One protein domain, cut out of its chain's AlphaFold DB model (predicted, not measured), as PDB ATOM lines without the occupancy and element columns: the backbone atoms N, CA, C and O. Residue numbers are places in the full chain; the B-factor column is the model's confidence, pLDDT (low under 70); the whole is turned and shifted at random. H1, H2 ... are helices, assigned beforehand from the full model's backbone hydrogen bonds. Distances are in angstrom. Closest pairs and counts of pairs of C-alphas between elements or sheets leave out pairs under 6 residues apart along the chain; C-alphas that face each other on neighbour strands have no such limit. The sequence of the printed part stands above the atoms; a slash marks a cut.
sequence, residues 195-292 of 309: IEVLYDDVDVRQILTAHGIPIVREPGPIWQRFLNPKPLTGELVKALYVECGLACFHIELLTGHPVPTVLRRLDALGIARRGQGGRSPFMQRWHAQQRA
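Overview. This is residues 195 to 292 of the 309 residues of an uncharacterized protein of Actinobacteria bacterium (UniProt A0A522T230). Short helices, mostly at steep angles to each other, gather around H5 in the core: H4 packs on one side of it, H6 makes a corner with H5, the two meeting where each begins, and also packs on H4, H1 packs on H5 near Leu 253, and H2 lies side by side with H4, running the other way. The longest helix, H7, lies at one end of the domain after the long link 269 to 280, while little H3 lies on the side of H5 away from H4. The printed part has 98 residues with seven named helices, H1 to H7 in chain order, and no named strand; the class is all helix. The whole is compact, with a radius of gyration of the C-alphas of 13.1 A and spans of 39 by 33 by 24 A.

Arrangement. H7, residues 281 to 292, touches no helix but is near H1, residues 195 to 200, and near H4, residues 234 to 243, with 5 and 6 pairs of C-alphas within 10 A. H4 and H5, residues 248 to 255, are the hub, touching three helices each. They touch at a steep tilt of 57 degrees, opposite ways; their closest C-alphas are those of Leu 240 and Ile 251, 6.9 A apart. H6, residues 259 to 268, touches H5 about perpendicular at 75 degrees, closest at the C-alphas of Cys 248 and Val 259, 5.5 A. H6 touches H4 at 79 degrees, also about perpendicular, closest at the C-alphas of Gly 234 and Arg 265, 6.6 A. H2, residues 202 to 210, touches H4 at a shallow tilt of 6 degrees, opposite ways, closest at the C-alphas of Ile 207 and Ala 239, 7.0 A. H1 touches H5 at 73 degrees, only just about perpendicular, closest at the C-alphas of Ile 195 and Leu 253, 7.1 A. H3, residues 222 to 225, is close to H5 but not clearly touching, the closest C-alphas, of Ile 222 and Leu 253, being 6.7 A apart. Every O i to N i+4 pair is within hydrogen-bond range in H1, H2, H4, H5, H6 and H7; H3 is too short for such a pair.

Along the chain. H1 begins at C-alpha 195, (376.687, 318.423, 310.436). From first to last C-alpha H2 measures 12.2 A, H4 12.9 A, H5 10.5 A, H6 14.2 A and H7 16.7 A. H5 begins at C-alpha 248, (370.422, 309.251, 318.524), and H7 ends at C-alpha 292, (369.313, 310.373, 292.006).

Size, cuts and confidence. The two C-alphas farthest apart, of Asn 228 and Ala 292, are 38.9 A apart. The printed part has no cut; the links H2 to H3 and H6 to H7 are long. Mean pLDDT of the printed part is 82.9, with residues 219 to 225, 227 to 229 and 276 to 278 under 70.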
ATOM      1  N   ILE A 195     377.268 317.232 309.814       83.00
ATOM      2  CA  ILE A 195     376.687 318.423 310.436       83.00
ATOM      3  C   ILE A 195     375.985 319.330 309.414       83.00
ATOM      4  O   ILE A 195     374.831 319.696 309.631       83.00
ATOM      5  N   GLU A 196     376.631 319.612 308.281       83.94
ATOM      6  CA  GLU A 196     376.064 320.421 307.196       83.94
ATOM      7  C   GLU A 196     374.841 319.729 306.599       83.94
ATOM      8  O   GLU A 196     373.760 320.309 306.521       83.94
ATOM      9  N   VAL A 197     374.965 318.428 306.313       87.06
ATOM     10  CA  VAL A 197     373.865 317.613 305.782       87.06
ATOM     11  C   VAL A 197     372.636 317.635 306.697       87.06
ATOM     12  O   VAL A 197     371.507 317.711 306.213       87.06
ATOM     13  N   LEU A 198     372.829 317.570 308.016       88.56
ATOM     14  CA  LEU A 198     371.725 317.626 308.974       88.56
ATOM     15  C   LEU A 198     371.080 319.017 309.040       88.56
ATOM     16  O   LEU A 198     369.863 319.103 309.189       88.56
ATOM     17  N   TYR A 199     371.868 320.091 308.950       89.31
ATOM     18  CA  TYR A 199     371.343 321.457 308.994       89.31
ATOM     19  C   TYR A 199     370.753 321.944 307.671       89.31
ATOM     20  O   TYR A 199     369.985 322.903 307.692       89.31
ATOM     21  N   ASP A 200     371.073 321.330 306.536       88.81
ATOM     22  CA  ASP A 200     370.462 321.684 305.252       88.81
ATOM     23  C   ASP A 200     369.070 321.061 305.065       88.81
ATOM     24  O   ASP A 200     368.227 321.626 304.354       88.81
ATOM     25  N   ASP A 201     368.776 319.967 305.772       90.75
ATOM     26  CA  ASP A 201     367.460 319.328 305.768       90.75
ATOM     27  C   ASP A 201     366.365 320.279 306.288       90.75
ATOM     28  O   ASP A 201     366.486 320.932 307.332       90.75
ATOM     29  N   VAL A 202     365.293 320.410 305.503       89.94
ATOM     30  CA  VAL A 202     364.209 321.366 305.767       89.94
ATOM     31  C   VAL A 202     363.393 320.949 306.988       89.94
ATOM     32  O   VAL A 202     363.095 321.801 307.826       89.94
ATOM     33  N   ASP A 203     363.086 319.658 307.126       91.00
ATOM     34  CA  ASP A 203     362.270 319.134 308.224       91.00
ATOM     35  C   ASP A 203     363.017 319.286 309.554       91.00
ATOM     36  O   ASP A 203     362.463 319.764 310.548       91.00
ATOM     37  N   VAL A 204     364.316 318.962 309.555       92.00
ATOM     38  CA  VAL A 204     365.181 319.152 310.725       92.00
ATOM     39  C   VAL A 204     365.208 320.623 311.135       92.00
ATOM     40  O   VAL A 204     364.969 320.929 312.304       92.00
ATOM     41  N   ARG A 205     365.438 321.558 310.203       93.19
ATOM     42  CA  ARG A 205     365.459 322.998 310.523       93.19
ATOM     43  C   ARG A 205     364.137 323.506 311.075       93.19
ATOM     44  O   ARG A 205     364.150 324.304 312.016       93.19
ATOM     45  N   GLN A 206     363.014 323.064 310.514       92.31
ATOM     46  CA  GLN A 206     361.693 323.454 311.004       92.31
ATOM     47  C   GLN A 206     361.488 323.004 312.452       92.31
ATOM     48  O   GLN A 206     361.104 323.820 313.289       92.31
ATOM     49  N   ILE A 207     361.833 321.756 312.779       92.81
ATOM     50  CA  ILE A 207     361.721 321.226 314.145       92.81
ATOM     51  C   ILE A 207     362.670 321.952 315.105       92.81
ATOM     52  O   ILE A 207     362.246 322.374 316.181       92.81
ATOM     53  N   LEU A 208     363.935 322.161 314.727       91.25
ATOM     54  CA  LEU A 208     364.884 322.892 315.575       91.25
ATOM     55  C   LEU A 208     364.387 324.313 315.872       91.25
ATOM     56  O   LEU A 208     364.401 324.735 317.027       91.25
ATOM     57  N   THR A 209     363.868 325.008 314.858       92.06
ATOM     58  CA  THR A 209     363.306 326.359 315.001       92.06
ATOM     59  C   THR A 209     362.077 326.356 315.910       92.06
ATOM     60  O   THR A 209     362.008 327.156 316.842       92.06
ATOM     61  N   ALA A 210     361.141 325.427 315.697       91.00
ATOM     62  CA  ALA A 210     359.919 325.307 316.493       91.00
ATOM     63  C   ALA A 210     360.204 325.047 317.982       91.00
ATOM     64  O   ALA A 210     359.485 325.538 318.850       91.00
ATOM     65  N   HIS A 211     361.285 324.325 318.288       87.62
ATOM     66  CA  HIS A 211     361.709 324.040 319.660       87.62
ATOM     67  C   HIS A 211     362.773 325.013 320.202       87.62
ATOM     68  O   HIS A 211     363.299 324.801 321.297       87.62
ATOM     69  N   GLY A 212     363.095 326.084 319.467       85.12
ATOM     70  CA  GLY A 212     364.046 327.112 319.897       85.12
ATOM     71  C   GLY A 212     365.485 326.608 320.062       85.12
ATOM     72  O   GLY A 212     366.222 327.124 320.909       85.12
ATOM     73  N   ILE A 213     365.873 325.585 319.296       86.19
ATOM     74  CA  ILE A 213     367.238 325.061 319.243       86.19
ATOM     75  C   ILE A 213     368.032 325.862 318.200       86.19
ATOM     76  O   ILE A 213     367.622 325.909 317.039       86.19
ATOM     77  N   PRO A 214     369.162 326.491 318.576       83.19
ATOM     78  CA  PRO A 214     369.967 327.251 317.629       83.19
ATOM     79  C   PRO A 214     370.627 326.334 316.593       83.19
ATOM     80  O   PRO A 214     371.086 325.233 316.906       83.19
ATOM     81  N   ILE A 215     370.715 326.824 315.358       85.56
ATOM     82  CA  ILE A 215     371.516 326.205 314.302       85.56
ATOM     83  C   ILE A 215     372.964 326.659 314.498       85.56
ATOM     84  O   ILE A 215     373.259 327.846 314.383       85.56
ATOM     85  N   VAL A 216     373.857 325.717 314.802       81.06
ATOM     86  CA  VAL A 216     375.276 325.984 315.067       81.06
ATOM     87  C   VAL A 216     376.108 325.238 314.033       81.06
ATOM     88  O   VAL A 216     376.434 324.068 314.234       81.06
ATOM     89  N   ARG A 217     376.402 325.903 312.911       78.25
ATOM     90  CA  ARG A 217     377.210 325.340 311.812       78.25
ATOM     91  C   ARG A 217     378.704 325.324 312.107       78.25
ATOM     92  O   ARG A 217     379.429 324.561 311.489       78.25
ATOM     93  N   GLU A 218     379.148 326.132 313.065       70.38
ATOM     94  CA  GLU A 218     380.549 326.151 313.465       70.38
ATOM     95  C   GLU A 218     380.975 324.752 313.944       70.38
ATOM     96  O   GLU A 218     380.330 324.187 314.844       70.38
ATOM     97  N   PRO A 219     382.012 324.166 313.319       67.25
ATOM     98  CA  PRO A 219     382.558 322.893 313.743       67.25
ATOM     99  C   PRO A 219     383.233 323.039 315.101       67.25
ATOM    100  O   PRO A 219     383.767 324.091 315.448       67.25
ATOM    101  N   GLY A 220     383.211 321.967 315.879       65.62
ATOM    102  CA  GLY A 220     383.879 321.936 317.166       65.62
ATOM    103  C   GLY A 220     383.287 320.906 318.118       65.62
ATOM    104  O   GLY A 220     382.267 320.262 317.826       65.62
ATOM    105  N   PRO A 221     383.880 320.778 319.313       63.91
ATOM    106  CA  PRO A 221     383.343 319.935 320.360       63.91
ATOM    107  C   PRO A 221     381.898 320.310 320.674       63.91
ATOM    108  O   PRO A 221     381.533 321.486 320.755       63.91
ATOM    109  N   ILE A 222     381.074 319.303 320.953       67.31
ATOM    110  CA  ILE A 222     379.659 319.483 321.304       67.31
ATOM    111  C   ILE A 222     379.460 320.513 322.433       67.31
ATOM    112  O   ILE A 222     378.500 321.284 322.419       67.31
ATOM    113  N   TRP A 223     380.367 320.550 323.408       60.41
ATOM    114  CA  TRP A 223     380.286 321.473 324.535       60.41
ATOM    115  C   TRP A 223     380.608 322.931 324.179       60.41
ATOM    116  O   TRP A 223     380.073 323.823 324.836       60.41
ATOM    117  N   GLN A 224     381.418 323.177 323.144       66.25
ATOM    118  CA  GLN A 224     381.688 324.524 322.624       66.25
ATOM    119  C   GLN A 224     380.513 325.023 321.781       66.25
ATOM    120  O   GLN A 224     380.088 326.166 321.919       66.25
ATOM    121  N   ARG A 225     379.925 324.130 320.975       69.94
ATOM    122  CA  ARG A 225     378.795 324.450 320.092       69.94
ATOM    123  C   ARG A 225     377.514 324.783 320.863       69.94
ATOM    124  O   ARG A 225     376.739 325.636 320.444       69.94
ATOM    125  N   PHE A 226     377.291 324.146 322.013       70.94
ATOM    126  CA  PHE A 226     376.091 324.349 322.830       70.94
ATOM    127  C   PHE A 226     376.447 324.750 324.261       70.94
ATOM    128  O   PHE A 226     376.228 323.978 325.195       70.94
ATOM    129  N   LEU A 227     376.958 325.971 324.459       62.16
ATOM    130  CA  LEU A 227     377.310 326.490 325.791       62.16
ATOM    131  C   LEU A 227     376.132 326.378 326.776       62.16
ATOM    132  O   LEU A 227     376.283 325.791 327.854       62.16
ATOM    133  N   ASN A 228     374.945 326.811 326.332       65.56
ATOM    134  CA  ASN A 228     373.672 326.745 327.059       65.56
ATOM    135  C   ASN A 228     372.669 325.824 326.333       65.56
ATOM    136  O   ASN A 228     371.813 326.314 325.588       65.56
ATOM    137  N   PRO A 229     372.755 324.492 326.509       66.75
ATOM    138  CA  PRO A 229     371.901 323.557 325.797       66.75
ATOM    139  C   PRO A 229     370.469 323.691 326.315       66.75
ATOM    140  O   PRO A 229     370.207 323.608 327.518       66.75
ATOM    141  N   LYS A 230     369.521 323.890 325.399       74.94
ATOM    142  CA  LYS A 230     368.096 323.907 325.742       74.94
ATOM    143  C   LYS A 230     367.664 322.529 326.265       74.94
ATOM    144  O   LYS A 230     368.235 321.515 325.849       74.94
ATOM    145  N   PRO A 231     366.666 322.452 327.165       74.06
ATOM    146  CA  PRO A 231     366.183 321.177 327.680       74.06
ATOM    147  C   PRO A 231     365.735 320.233 326.561       74.06
ATOM    148  O   PRO A 231     364.943 320.605 325.698       74.06
ATOM    149  N   LEU A 232     366.202 318.984 326.609       81.06
ATOM    150  CA  LEU A 232     365.755 317.936 325.697       81.06
ATOM    151  C   LEU A 232     364.354 317.454 326.114       81.06
ATOM    152  O   LEU A 232     364.224 316.579 326.983       81.06
ATOM    153  N   THR A 233     363.319 318.073 325.541       85.56
ATOM    154  CA  THR A 233     361.909 317.741 325.799       85.56
ATOM    155  C   THR A 233     361.510 316.434 325.116       85.56
ATOM    156  O   THR A 233     362.154 315.979 324.169       85.56
ATOM    157  N   GLY A 234     360.438 315.806 325.606       84.31
ATOM    158  CA  GLY A 234     359.951 314.563 325.012       84.31
ATOM    159  C   GLY A 234     359.419 314.747 323.588       84.31
ATOM    160  O   GLY A 234     359.675 313.912 322.724       84.31
ATOM    161  N   GLU A 235     358.752 315.873 323.336       90.31
ATOM    162  CA  GLU A 235     358.250 316.262 322.013       90.31
ATOM    163  C   GLU A 235     359.388 316.426 321.006       90.31
ATOM    164  O   GLU A 235     359.350 315.806 319.947       90.31
ATOM    165  N   LEU A 236     360.450 317.150 321.379       89.81
ATOM    166  CA  LEU A 236     361.621 317.345 320.524       89.81
ATOM    167  C   LEU A 236     362.286 316.010 320.165       89.81
ATOM    168  O   LEU A 236     362.628 315.766 319.009       89.81
ATOM    169  N   VAL A 237     362.455 315.116 321.147       92.00
ATOM    170  CA  VAL A 237     363.043 313.787 320.909       92.00
ATOM    171  C   VAL A 237     362.170 312.965 319.970       92.00
ATOM    172  O   VAL A 237     362.701 312.308 319.078       92.00
ATOM    173  N   LYS A 238     360.847 313.002 320.148       93.38
ATOM    174  CA  LYS A 238     359.907 312.292 319.279       93.38
ATOM    175  C   LYS A 238     359.960 312.834 317.847       93.38
ATOM    176  O   LYS A 238     360.129 312.030 316.935       93.38
ATOM    177  N   ALA A 239     359.903 314.152 317.663       93.75
ATOM    178  CA  ALA A 239     359.960 314.792 316.350       93.75
ATOM    179  C   ALA A 239     361.268 314.452 315.613       93.75
ATOM    180  O   ALA A 239     361.264 313.908 314.511       93.75
ATOM    181  N   LEU A 240     362.417 314.640 316.266       93.38
ATOM    182  CA  LEU A 240     363.714 314.347 315.652       93.38
ATOM    183  C   LEU A 240     363.914 312.847 315.387       93.38
ATOM    184  O   LEU A 240     364.386 312.445 314.320       93.38
ATOM    185  N   TYR A 241     363.594 311.988 316.356       94.38
ATOM    186  CA  TYR A 241     363.869 310.562 316.231       94.38
ATOM    187  C   TYR A 241     362.850 309.860 315.343       94.38
ATOM    188  O   TYR A 241     363.259 309.166 314.415       94.38
ATOM    189  N   VAL A 242     361.553 309.993 315.624       92.31
ATOM    190  CA  VAL A 242     360.479 309.243 314.957       92.31
ATOM    191  C   VAL A 242     360.132 309.878 313.617       92.31
ATOM    192  O   VAL A 242     360.170 309.173 312.613       92.31
ATOM    193  N   GLU A 243     359.854 311.181 313.599       91.62
ATOM    194  CA  GLU A 243     359.296 311.871 312.427       91.62
ATOM    195  C   GLU A 243     360.393 312.172 311.396       91.62
ATOM    196  O   GLU A 243     360.336 311.673 310.273       91.62
ATOM    197  N   CYS A 244     361.479 312.846 311.793       90.12
ATOM    198  CA  CYS A 244     362.624 313.055 310.897       90.12
ATOM    199  C   CYS A 244     363.413 311.770 310.627       90.12
ATOM    200  O   CYS A 244     364.131 311.664 309.629       90.12
ATOM    201  N   GLY A 245     363.323 310.770 311.503       91.31
ATOM    202  CA  GLY A 245     364.088 309.539 311.346       91.31
ATOM    203  C   GLY A 245     365.573 309.687 311.687       91.31
ATOM    204  O   GLY A 245     366.394 308.935 311.153       91.31
ATOM    205  N   LEU A 246     365.941 310.642 312.547       92.19
ATOM    206  CA  LEU A 246     367.326 310.847 312.964       92.19
ATOM    207  C   LEU A 246     367.818 309.727 313.889       92.19
ATOM    208  O   LEU A 246     367.070 309.170 314.694       92.19
ATOM    209  N   ALA A 247     369.110 309.401 313.801       90.88
ATOM    210  CA  ALA A 247     369.767 308.552 314.792       90.88
ATOM    211  C   ALA A 247     369.998 309.324 316.100       90.88
ATOM    212  O   ALA A 247     370.176 310.539 316.076       90.88
ATOM    213  N   CYS A 248     370.115 308.617 317.232       88.62
ATOM    214  CA  CYS A 248     370.422 309.251 318.524       88.62
ATOM    215  C   CYS A 248     371.709 310.089 318.474       88.62
ATOM    216  O   CYS A 248     371.793 311.126 319.117       88.62
ATOM    217  N   PHE A 249     372.694 309.652 317.684       85.62
ATOM    218  CA  PHE A 249     373.936 310.394 317.489       85.62
ATOM    219  C   PHE A 249     373.742 311.689 316.679       85.62
ATOM    220  O   PHE A 249     374.357 312.697 316.996       85.62
ATOM    221  N   HIS A 250     372.840 311.713 315.694       90.31
ATOM    222  CA  HIS A 250     372.512 312.961 314.990       90.31
ATOM    223  C   HIS A 250     371.843 313.959 315.939       90.31
ATOM    224  O   HIS A 250     372.147 315.143 315.911       90.31
ATOM    225  N   ILE A 251     370.955 313.470 316.812       89.44
ATOM    226  CA  ILE A 251     370.295 314.300 317.829       89.44
ATOM    227  C   ILE A 251     371.337 314.895 318.780       89.44
ATOM    228  O   ILE A 251     371.252 316.073 319.117       89.44
ATOM    229  N   GLU A 252     372.351 314.119 319.169       85.88
ATOM    230  CA  GLU A 252     373.484 314.622 319.948       85.88
ATOM    231  C   GLU A 252     374.243 315.738 319.207       85.88
ATOM    232  O   GLU A 252     374.474 316.793 319.793       85.88
ATOM    233  N   LEU A 253     374.553 315.570 317.915       86.31
ATOM    234  CA  LEU A 253     375.229 316.605 317.115       86.31
ATOM    235  C   LEU A 253     374.426 317.907 316.977       86.31
ATOM    236  O   LEU A 253     375.027 318.973 316.835       86.31
ATOM    237  N   LEU A 254     373.093 317.824 316.991       88.50
ATOM    238  CA  LEU A 254     372.193 318.963 316.780       88.50
ATOM    239  C   LEU A 254     371.766 319.674 318.064       88.50
ATOM    240  O   LEU A 254     371.377 320.835 318.012       88.50
ATOM    241  N   THR A 255     371.776 318.973 319.196       84.06
ATOM    242  CA  THR A 255     371.238 319.493 320.467       84.06
ATOM    243  C   THR A 255     372.287 319.579 321.571       84.06
ATOM    244  O   THR A 255     372.047 320.179 322.617       84.06
ATOM    245  N   GLY A 256     373.427 318.924 321.366       78.88
ATOM    246  CA  GLY A 256     374.502 318.779 322.333       78.88
ATOM    247  C   GLY A 256     374.210 317.843 323.505       78.88
ATOM    248  O   GLY A 256     375.023 317.735 324.424       78.88
ATOM    249  N   HIS A 257     373.068 317.147 323.495       80.69
ATOM    250  CA  HIS A 257     372.738 316.161 324.523       80.69
ATOM    251  C   HIS A 257     373.381 314.807 324.214       80.69
ATOM    252  O   HIS A 257     373.124 314.257 323.144       80.69
ATOM    253  N   PRO A 258     374.130 314.203 325.155       77.56
ATOM    254  CA  PRO A 258     374.767 312.906 324.935       77.56
ATOM    255  C   PRO A 258     373.770 311.816 324.513       77.56
ATOM    256  O   PRO A 258     372.676 311.730 325.081       77.56
ATOM    257  N   VAL A 259     374.158 310.908 323.604       80.69
ATOM    258  CA  VAL A 259     373.328 309.757 323.180       80.69
ATOM    259  C   VAL A 259     372.667 309.010 324.352       80.69
ATOM    260  O   VAL A 259     371.476 308.721 324.248       80.69
ATOM    261  N   PRO A 260     373.337 308.710 325.486       73.88
ATOM    262  CA  PRO A 260     372.675 308.073 326.628       73.88
ATOM    263  C   PRO A 260     371.514 308.888 327.213       73.88
ATOM    264  O   PRO A 260     370.524 308.311 327.657       73.88
ATOM    265  N   THR A 261     371.608 310.220 327.200       77.12
ATOM    266  CA  THR A 261     370.522 311.118 327.617       77.12
ATOM    267  C   THR A 261     369.345 311.018 326.651       77.12
ATOM    268  O   THR A 261     368.205 310.899 327.099       77.12
ATOM    269  N   VAL A 262     369.615 310.978 325.343       82.69
ATOM    270  CA  VAL A 262     368.591 310.763 324.308       82.69
ATOM    271  C   VAL A 262     367.920 309.396 324.483       82.69
ATOM    272  O   VAL A 262     366.695 309.312 324.504       82.69
ATOM    273  N   LEU A 263     368.700 308.332 324.697       80.88
ATOM    274  CA  LEU A 263     368.185 306.978 324.935       80.88
ATOM    275  C   LEU A 263     367.295 306.914 326.178       80.88
ATOM    276  O   LEU A 263     366.194 306.381 326.109       80.88
ATOM    277  N   ARG A 264     367.725 307.523 327.288       77.06
ATOM    278  CA  ARG A 264     366.930 307.597 328.523       77.06
ATOM    279  C   ARG A 264     365.600 308.322 328.299       77.06
ATOM    280  O   ARG A 264     364.595 307.952 328.895       77.06
ATOM    281  N   ARG A 265     365.587 309.355 327.446       84.44
ATOM    282  CA  ARG A 265     364.353 310.051 327.053       84.44
ATOM    283  C   ARG A 265     363.451 309.177 326.185       84.44
ATOM    284  O   ARG A 265     362.258 309.152 326.446       84.44
ATOM    285  N   LEU A 266     364.000 308.442 325.218       86.62
ATOM    286  CA  LEU A 266     363.226 307.488 324.414       86.62
ATOM    287  C   LEU A 266     362.575 306.414 325.291       86.62
ATOM    288  O   LEU A 266     361.380 306.165 325.147       86.62
ATOM    289  N   ASP A 267     363.324 305.850 326.243       85.38
ATOM    290  CA  ASP A 267     362.796 304.853 327.181       85.38
ATOM    291  C   ASP A 267     361.665 305.428 328.041       85.38
ATOM    292  O   ASP A 267     360.623 304.797 328.198       85.38
ATOM    293  N   ALA A 268     361.841 306.648 328.565       78.50
ATOM    294  CA  ALA A 268     360.825 307.325 329.372       78.50
ATOM    295  C   ALA A 268     359.531 307.621 328.592       78.50
ATOM    296  O   ALA A 268     358.469 307.736 329.196       78.50
ATOM    297  N   LEU A 269     359.615 307.743 327.264       88.31
ATOM    298  CA  LEU A 269     358.471 307.941 326.370       88.31
ATOM    299  C   LEU A 269     357.887 306.623 325.839       88.31
ATOM    300  O   LEU A 269     356.928 306.657 325.071       88.31
ATOM    301  N   GLY A 270     358.475 305.472 326.184       90.19
ATOM    302  CA  GLY A 270     358.075 304.172 325.640       90.19
ATOM    303  C   GLY A 270     358.359 304.012 324.140       90.19
ATOM    304  O   GLY A 270     357.738 303.179 323.483       90.19
ATOM    305  N   ILE A 271     359.275 304.803 323.573       91.25
ATOM    306  CA  ILE A 271     359.609 304.744 322.146       91.25
ATOM    307  C   ILE A 271     360.616 303.617 321.911       91.25
ATOM    308  O   ILE A 271     361.715 303.613 322.469       91.25
ATOM    309  N   ALA A 272     360.263 302.674 321.035       88.81
ATOM    310  CA  ALA A 272     361.132 301.557 320.692       88.81
ATOM    311  C   ALA A 272     362.447 302.031 320.047       88.81
ATOM    312  O   ALA A 272     362.483 302.829 319.101       88.81
ATOM    313  N   ARG A 273     363.558 301.491 320.549       87.75
ATOM    314  CA  ARG A 273     364.888 301.741 319.994       87.75
ATOM    315  C   ARG A 273     365.045 300.986 318.674       87.75
ATOM    316  O   ARG A 273     364.635 299.835 318.555       87.75
ATOM    317  N   ARG A 274     365.668 301.624 317.685       84.44
ATOM    318  CA  ARG A 274     366.019 300.985 316.413       84.44
ATOM    319  C   ARG A 274     367.096 299.932 316.665       84.44
ATOM    320  O   ARG A 274     367.956 300.127 317.526       84.44
ATOM    321  N   GLY A 275     367.027 298.832 315.915       71.06
ATOM    322  CA  GLY A 275     368.000 297.744 315.989       71.06
ATOM    323  C   GLY A 275     369.437 298.230 315.789       71.06
ATOM    324  O   GLY A 275     369.683 299.256 315.151       71.06
ATOM    325  N   GLN A 276     370.392 297.502 316.371       59.59
ATOM    326  CA  GLN A 276     371.809 297.777 316.157       59.59
ATOM    327  C   GLN A 276     372.207 297.369 314.737       59.59
ATOM    328  O   GLN A 276     371.919 296.254 314.310       59.59
ATOM    329  N   GLY A 277     372.903 298.264 314.037       57.66
ATOM    330  CA  GLY A 277     373.381 298.028 312.677       57.66
ATOM    331  C   GLY A 277     372.366 298.465 311.621       57.66
ATOM    332  O   GLY A 277     371.245 297.972 311.558       57.66
ATOM    333  N   GLY A 278     372.770 299.422 310.789       68.94
ATOM    334  CA  GLY A 278     371.947 299.971 309.712       68.94
ATOM    335  C   GLY A 278     371.980 301.497 309.664       68.94
ATOM    336  O   GLY A 278     372.215 302.174 310.665       68.94
ATOM    337  N   ARG A 279     371.751 302.050 308.469       78.56
ATOM    338  CA  ARG A 279     371.590 303.497 308.276       78.56
ATOM    339  C   ARG A 279     370.257 303.941 308.878       78.56
ATOM    340  O   ARG A 279     369.252 303.255 308.704       78.56
ATOM    341  N   SER A 280     370.239 305.096 309.542       87.06
ATOM    342  CA  SER A 280     368.989 305.713 309.997       87.06
ATOM    343  C   SER A 280     368.080 306.052 308.808       87.06
ATOM    344  O   SER A 280     368.599 306.268 307.710       87.06
ATOM    345  N   PRO A 281     366.747 306.123 308.990       88.94
ATOM    346  CA  PRO A 281     365.834 306.503 307.911       88.94
ATOM    347  C   PRO A 281     366.235 307.814 307.231       88.94
ATOM    348  O   PRO A 281     366.225 307.889 306.008       88.94
ATOM    349  N   PHE A 282     366.698 308.802 308.005       89.94
ATOM    350  CA  PHE A 282     367.288 310.024 307.461       89.94
ATOM    351  C   PHE A 282     368.444 309.740 306.485       89.94
ATOM    352  O   PHE A 282     368.394 310.159 305.332       89.94
ATOM    353  N   MET A 283     369.450 308.959 306.901       86.25
ATOM    354  CA  MET A 283     370.592 308.625 306.037       86.25
ATOM    355  C   MET A 283     370.180 307.819 304.808       86.25
ATOM    356  O   MET A 283     370.795 307.957 303.755       86.25
ATOM    357  N   GLN A 284     369.168 306.958 304.924       86.75
ATOM    358  CA  GLN A 284     368.644 306.205 303.785       86.75
ATOM    359  C   GLN A 284     368.034 307.146 302.740       86.75
ATOM    360  O   GLN A 284     368.371 307.027 301.562       86.75
ATOM    361  N   ARG A 285     367.204 308.106 303.173       88.50
ATOM    362  CA  ARG A 285     366.605 309.117 302.287       88.50
ATOM    363  C   ARG A 285     367.668 310.001 301.641       88.50
ATOM    364  O   ARG A 285     367.663 310.148 300.424       88.50
ATOM    365  N   TRP A 286     368.613 310.507 302.431       86.56
ATOM    366  CA  TRP A 286     369.697 311.347 301.924       86.56
ATOM    367  C   TRP A 286     370.542 310.615 300.870       86.56
ATOM    368  O   TRP A 286     370.744 311.119 299.771       86.56
ATOM    369  N   HIS A 287     370.965 309.373 301.135       81.00
ATOM    370  CA  HIS A 287     371.714 308.591 300.145       81.00
ATOM    371  C   HIS A 287     370.907 308.301 298.872       81.00
ATOM    372  O   HIS A 287     371.489 308.254 297.787       81.00
ATOM    373  N   ALA A 288     369.596 308.070 298.986       84.00
ATOM    374  CA  ALA A 288     368.735 307.878 297.822       84.00
ATOM    375  C   ALA A 288     368.675 309.149 296.958       84.00
ATOM    376  O   ALA A 288     368.798 309.051 295.739       84.00
ATOM    377  N   GLN A 289     368.578 310.326 297.582       82.56
ATOM    378  CA  GLN A 289     368.613 311.618 296.890       82.56
ATOM    379  C   GLN A 289     369.955 311.852 296.193       82.56
ATOM    380  O   GLN A 289     369.963 312.141 295.002       82.56
ATOM    381  N   GLN A 290     371.081 311.620 296.877       79.62
ATOM    382  CA  GLN A 290     372.418 311.805 296.291       79.62
ATOM    383  C   GLN A 290     372.686 310.882 295.096       79.62
ATOM    384  O   GLN A 290     373.397 311.246 294.166       79.62
ATOM    385  N   ARG A 291     372.113 309.671 295.097       78.69
ATOM    386  CA  ARG A 291     372.196 308.760 293.945       78.69
ATOM    387  C   ARG A 291     371.326 309.201 292.774       78.69
ATOM    388  O   ARG A 291     371.692 308.926 291.642       78.69
ATOM    389  N   ALA A 292     370.192 309.843 293.043       77.38
ATOM    390  CA  ALA A 292     369.313 310.373 292.006       77.38
ATOM    391  C   ALA A 292     369.867 311.659 291.369       77.38
ATOM    392  O   ALA A 292     369.590 311.929 290.206       77.38
TER     393      ALA A 292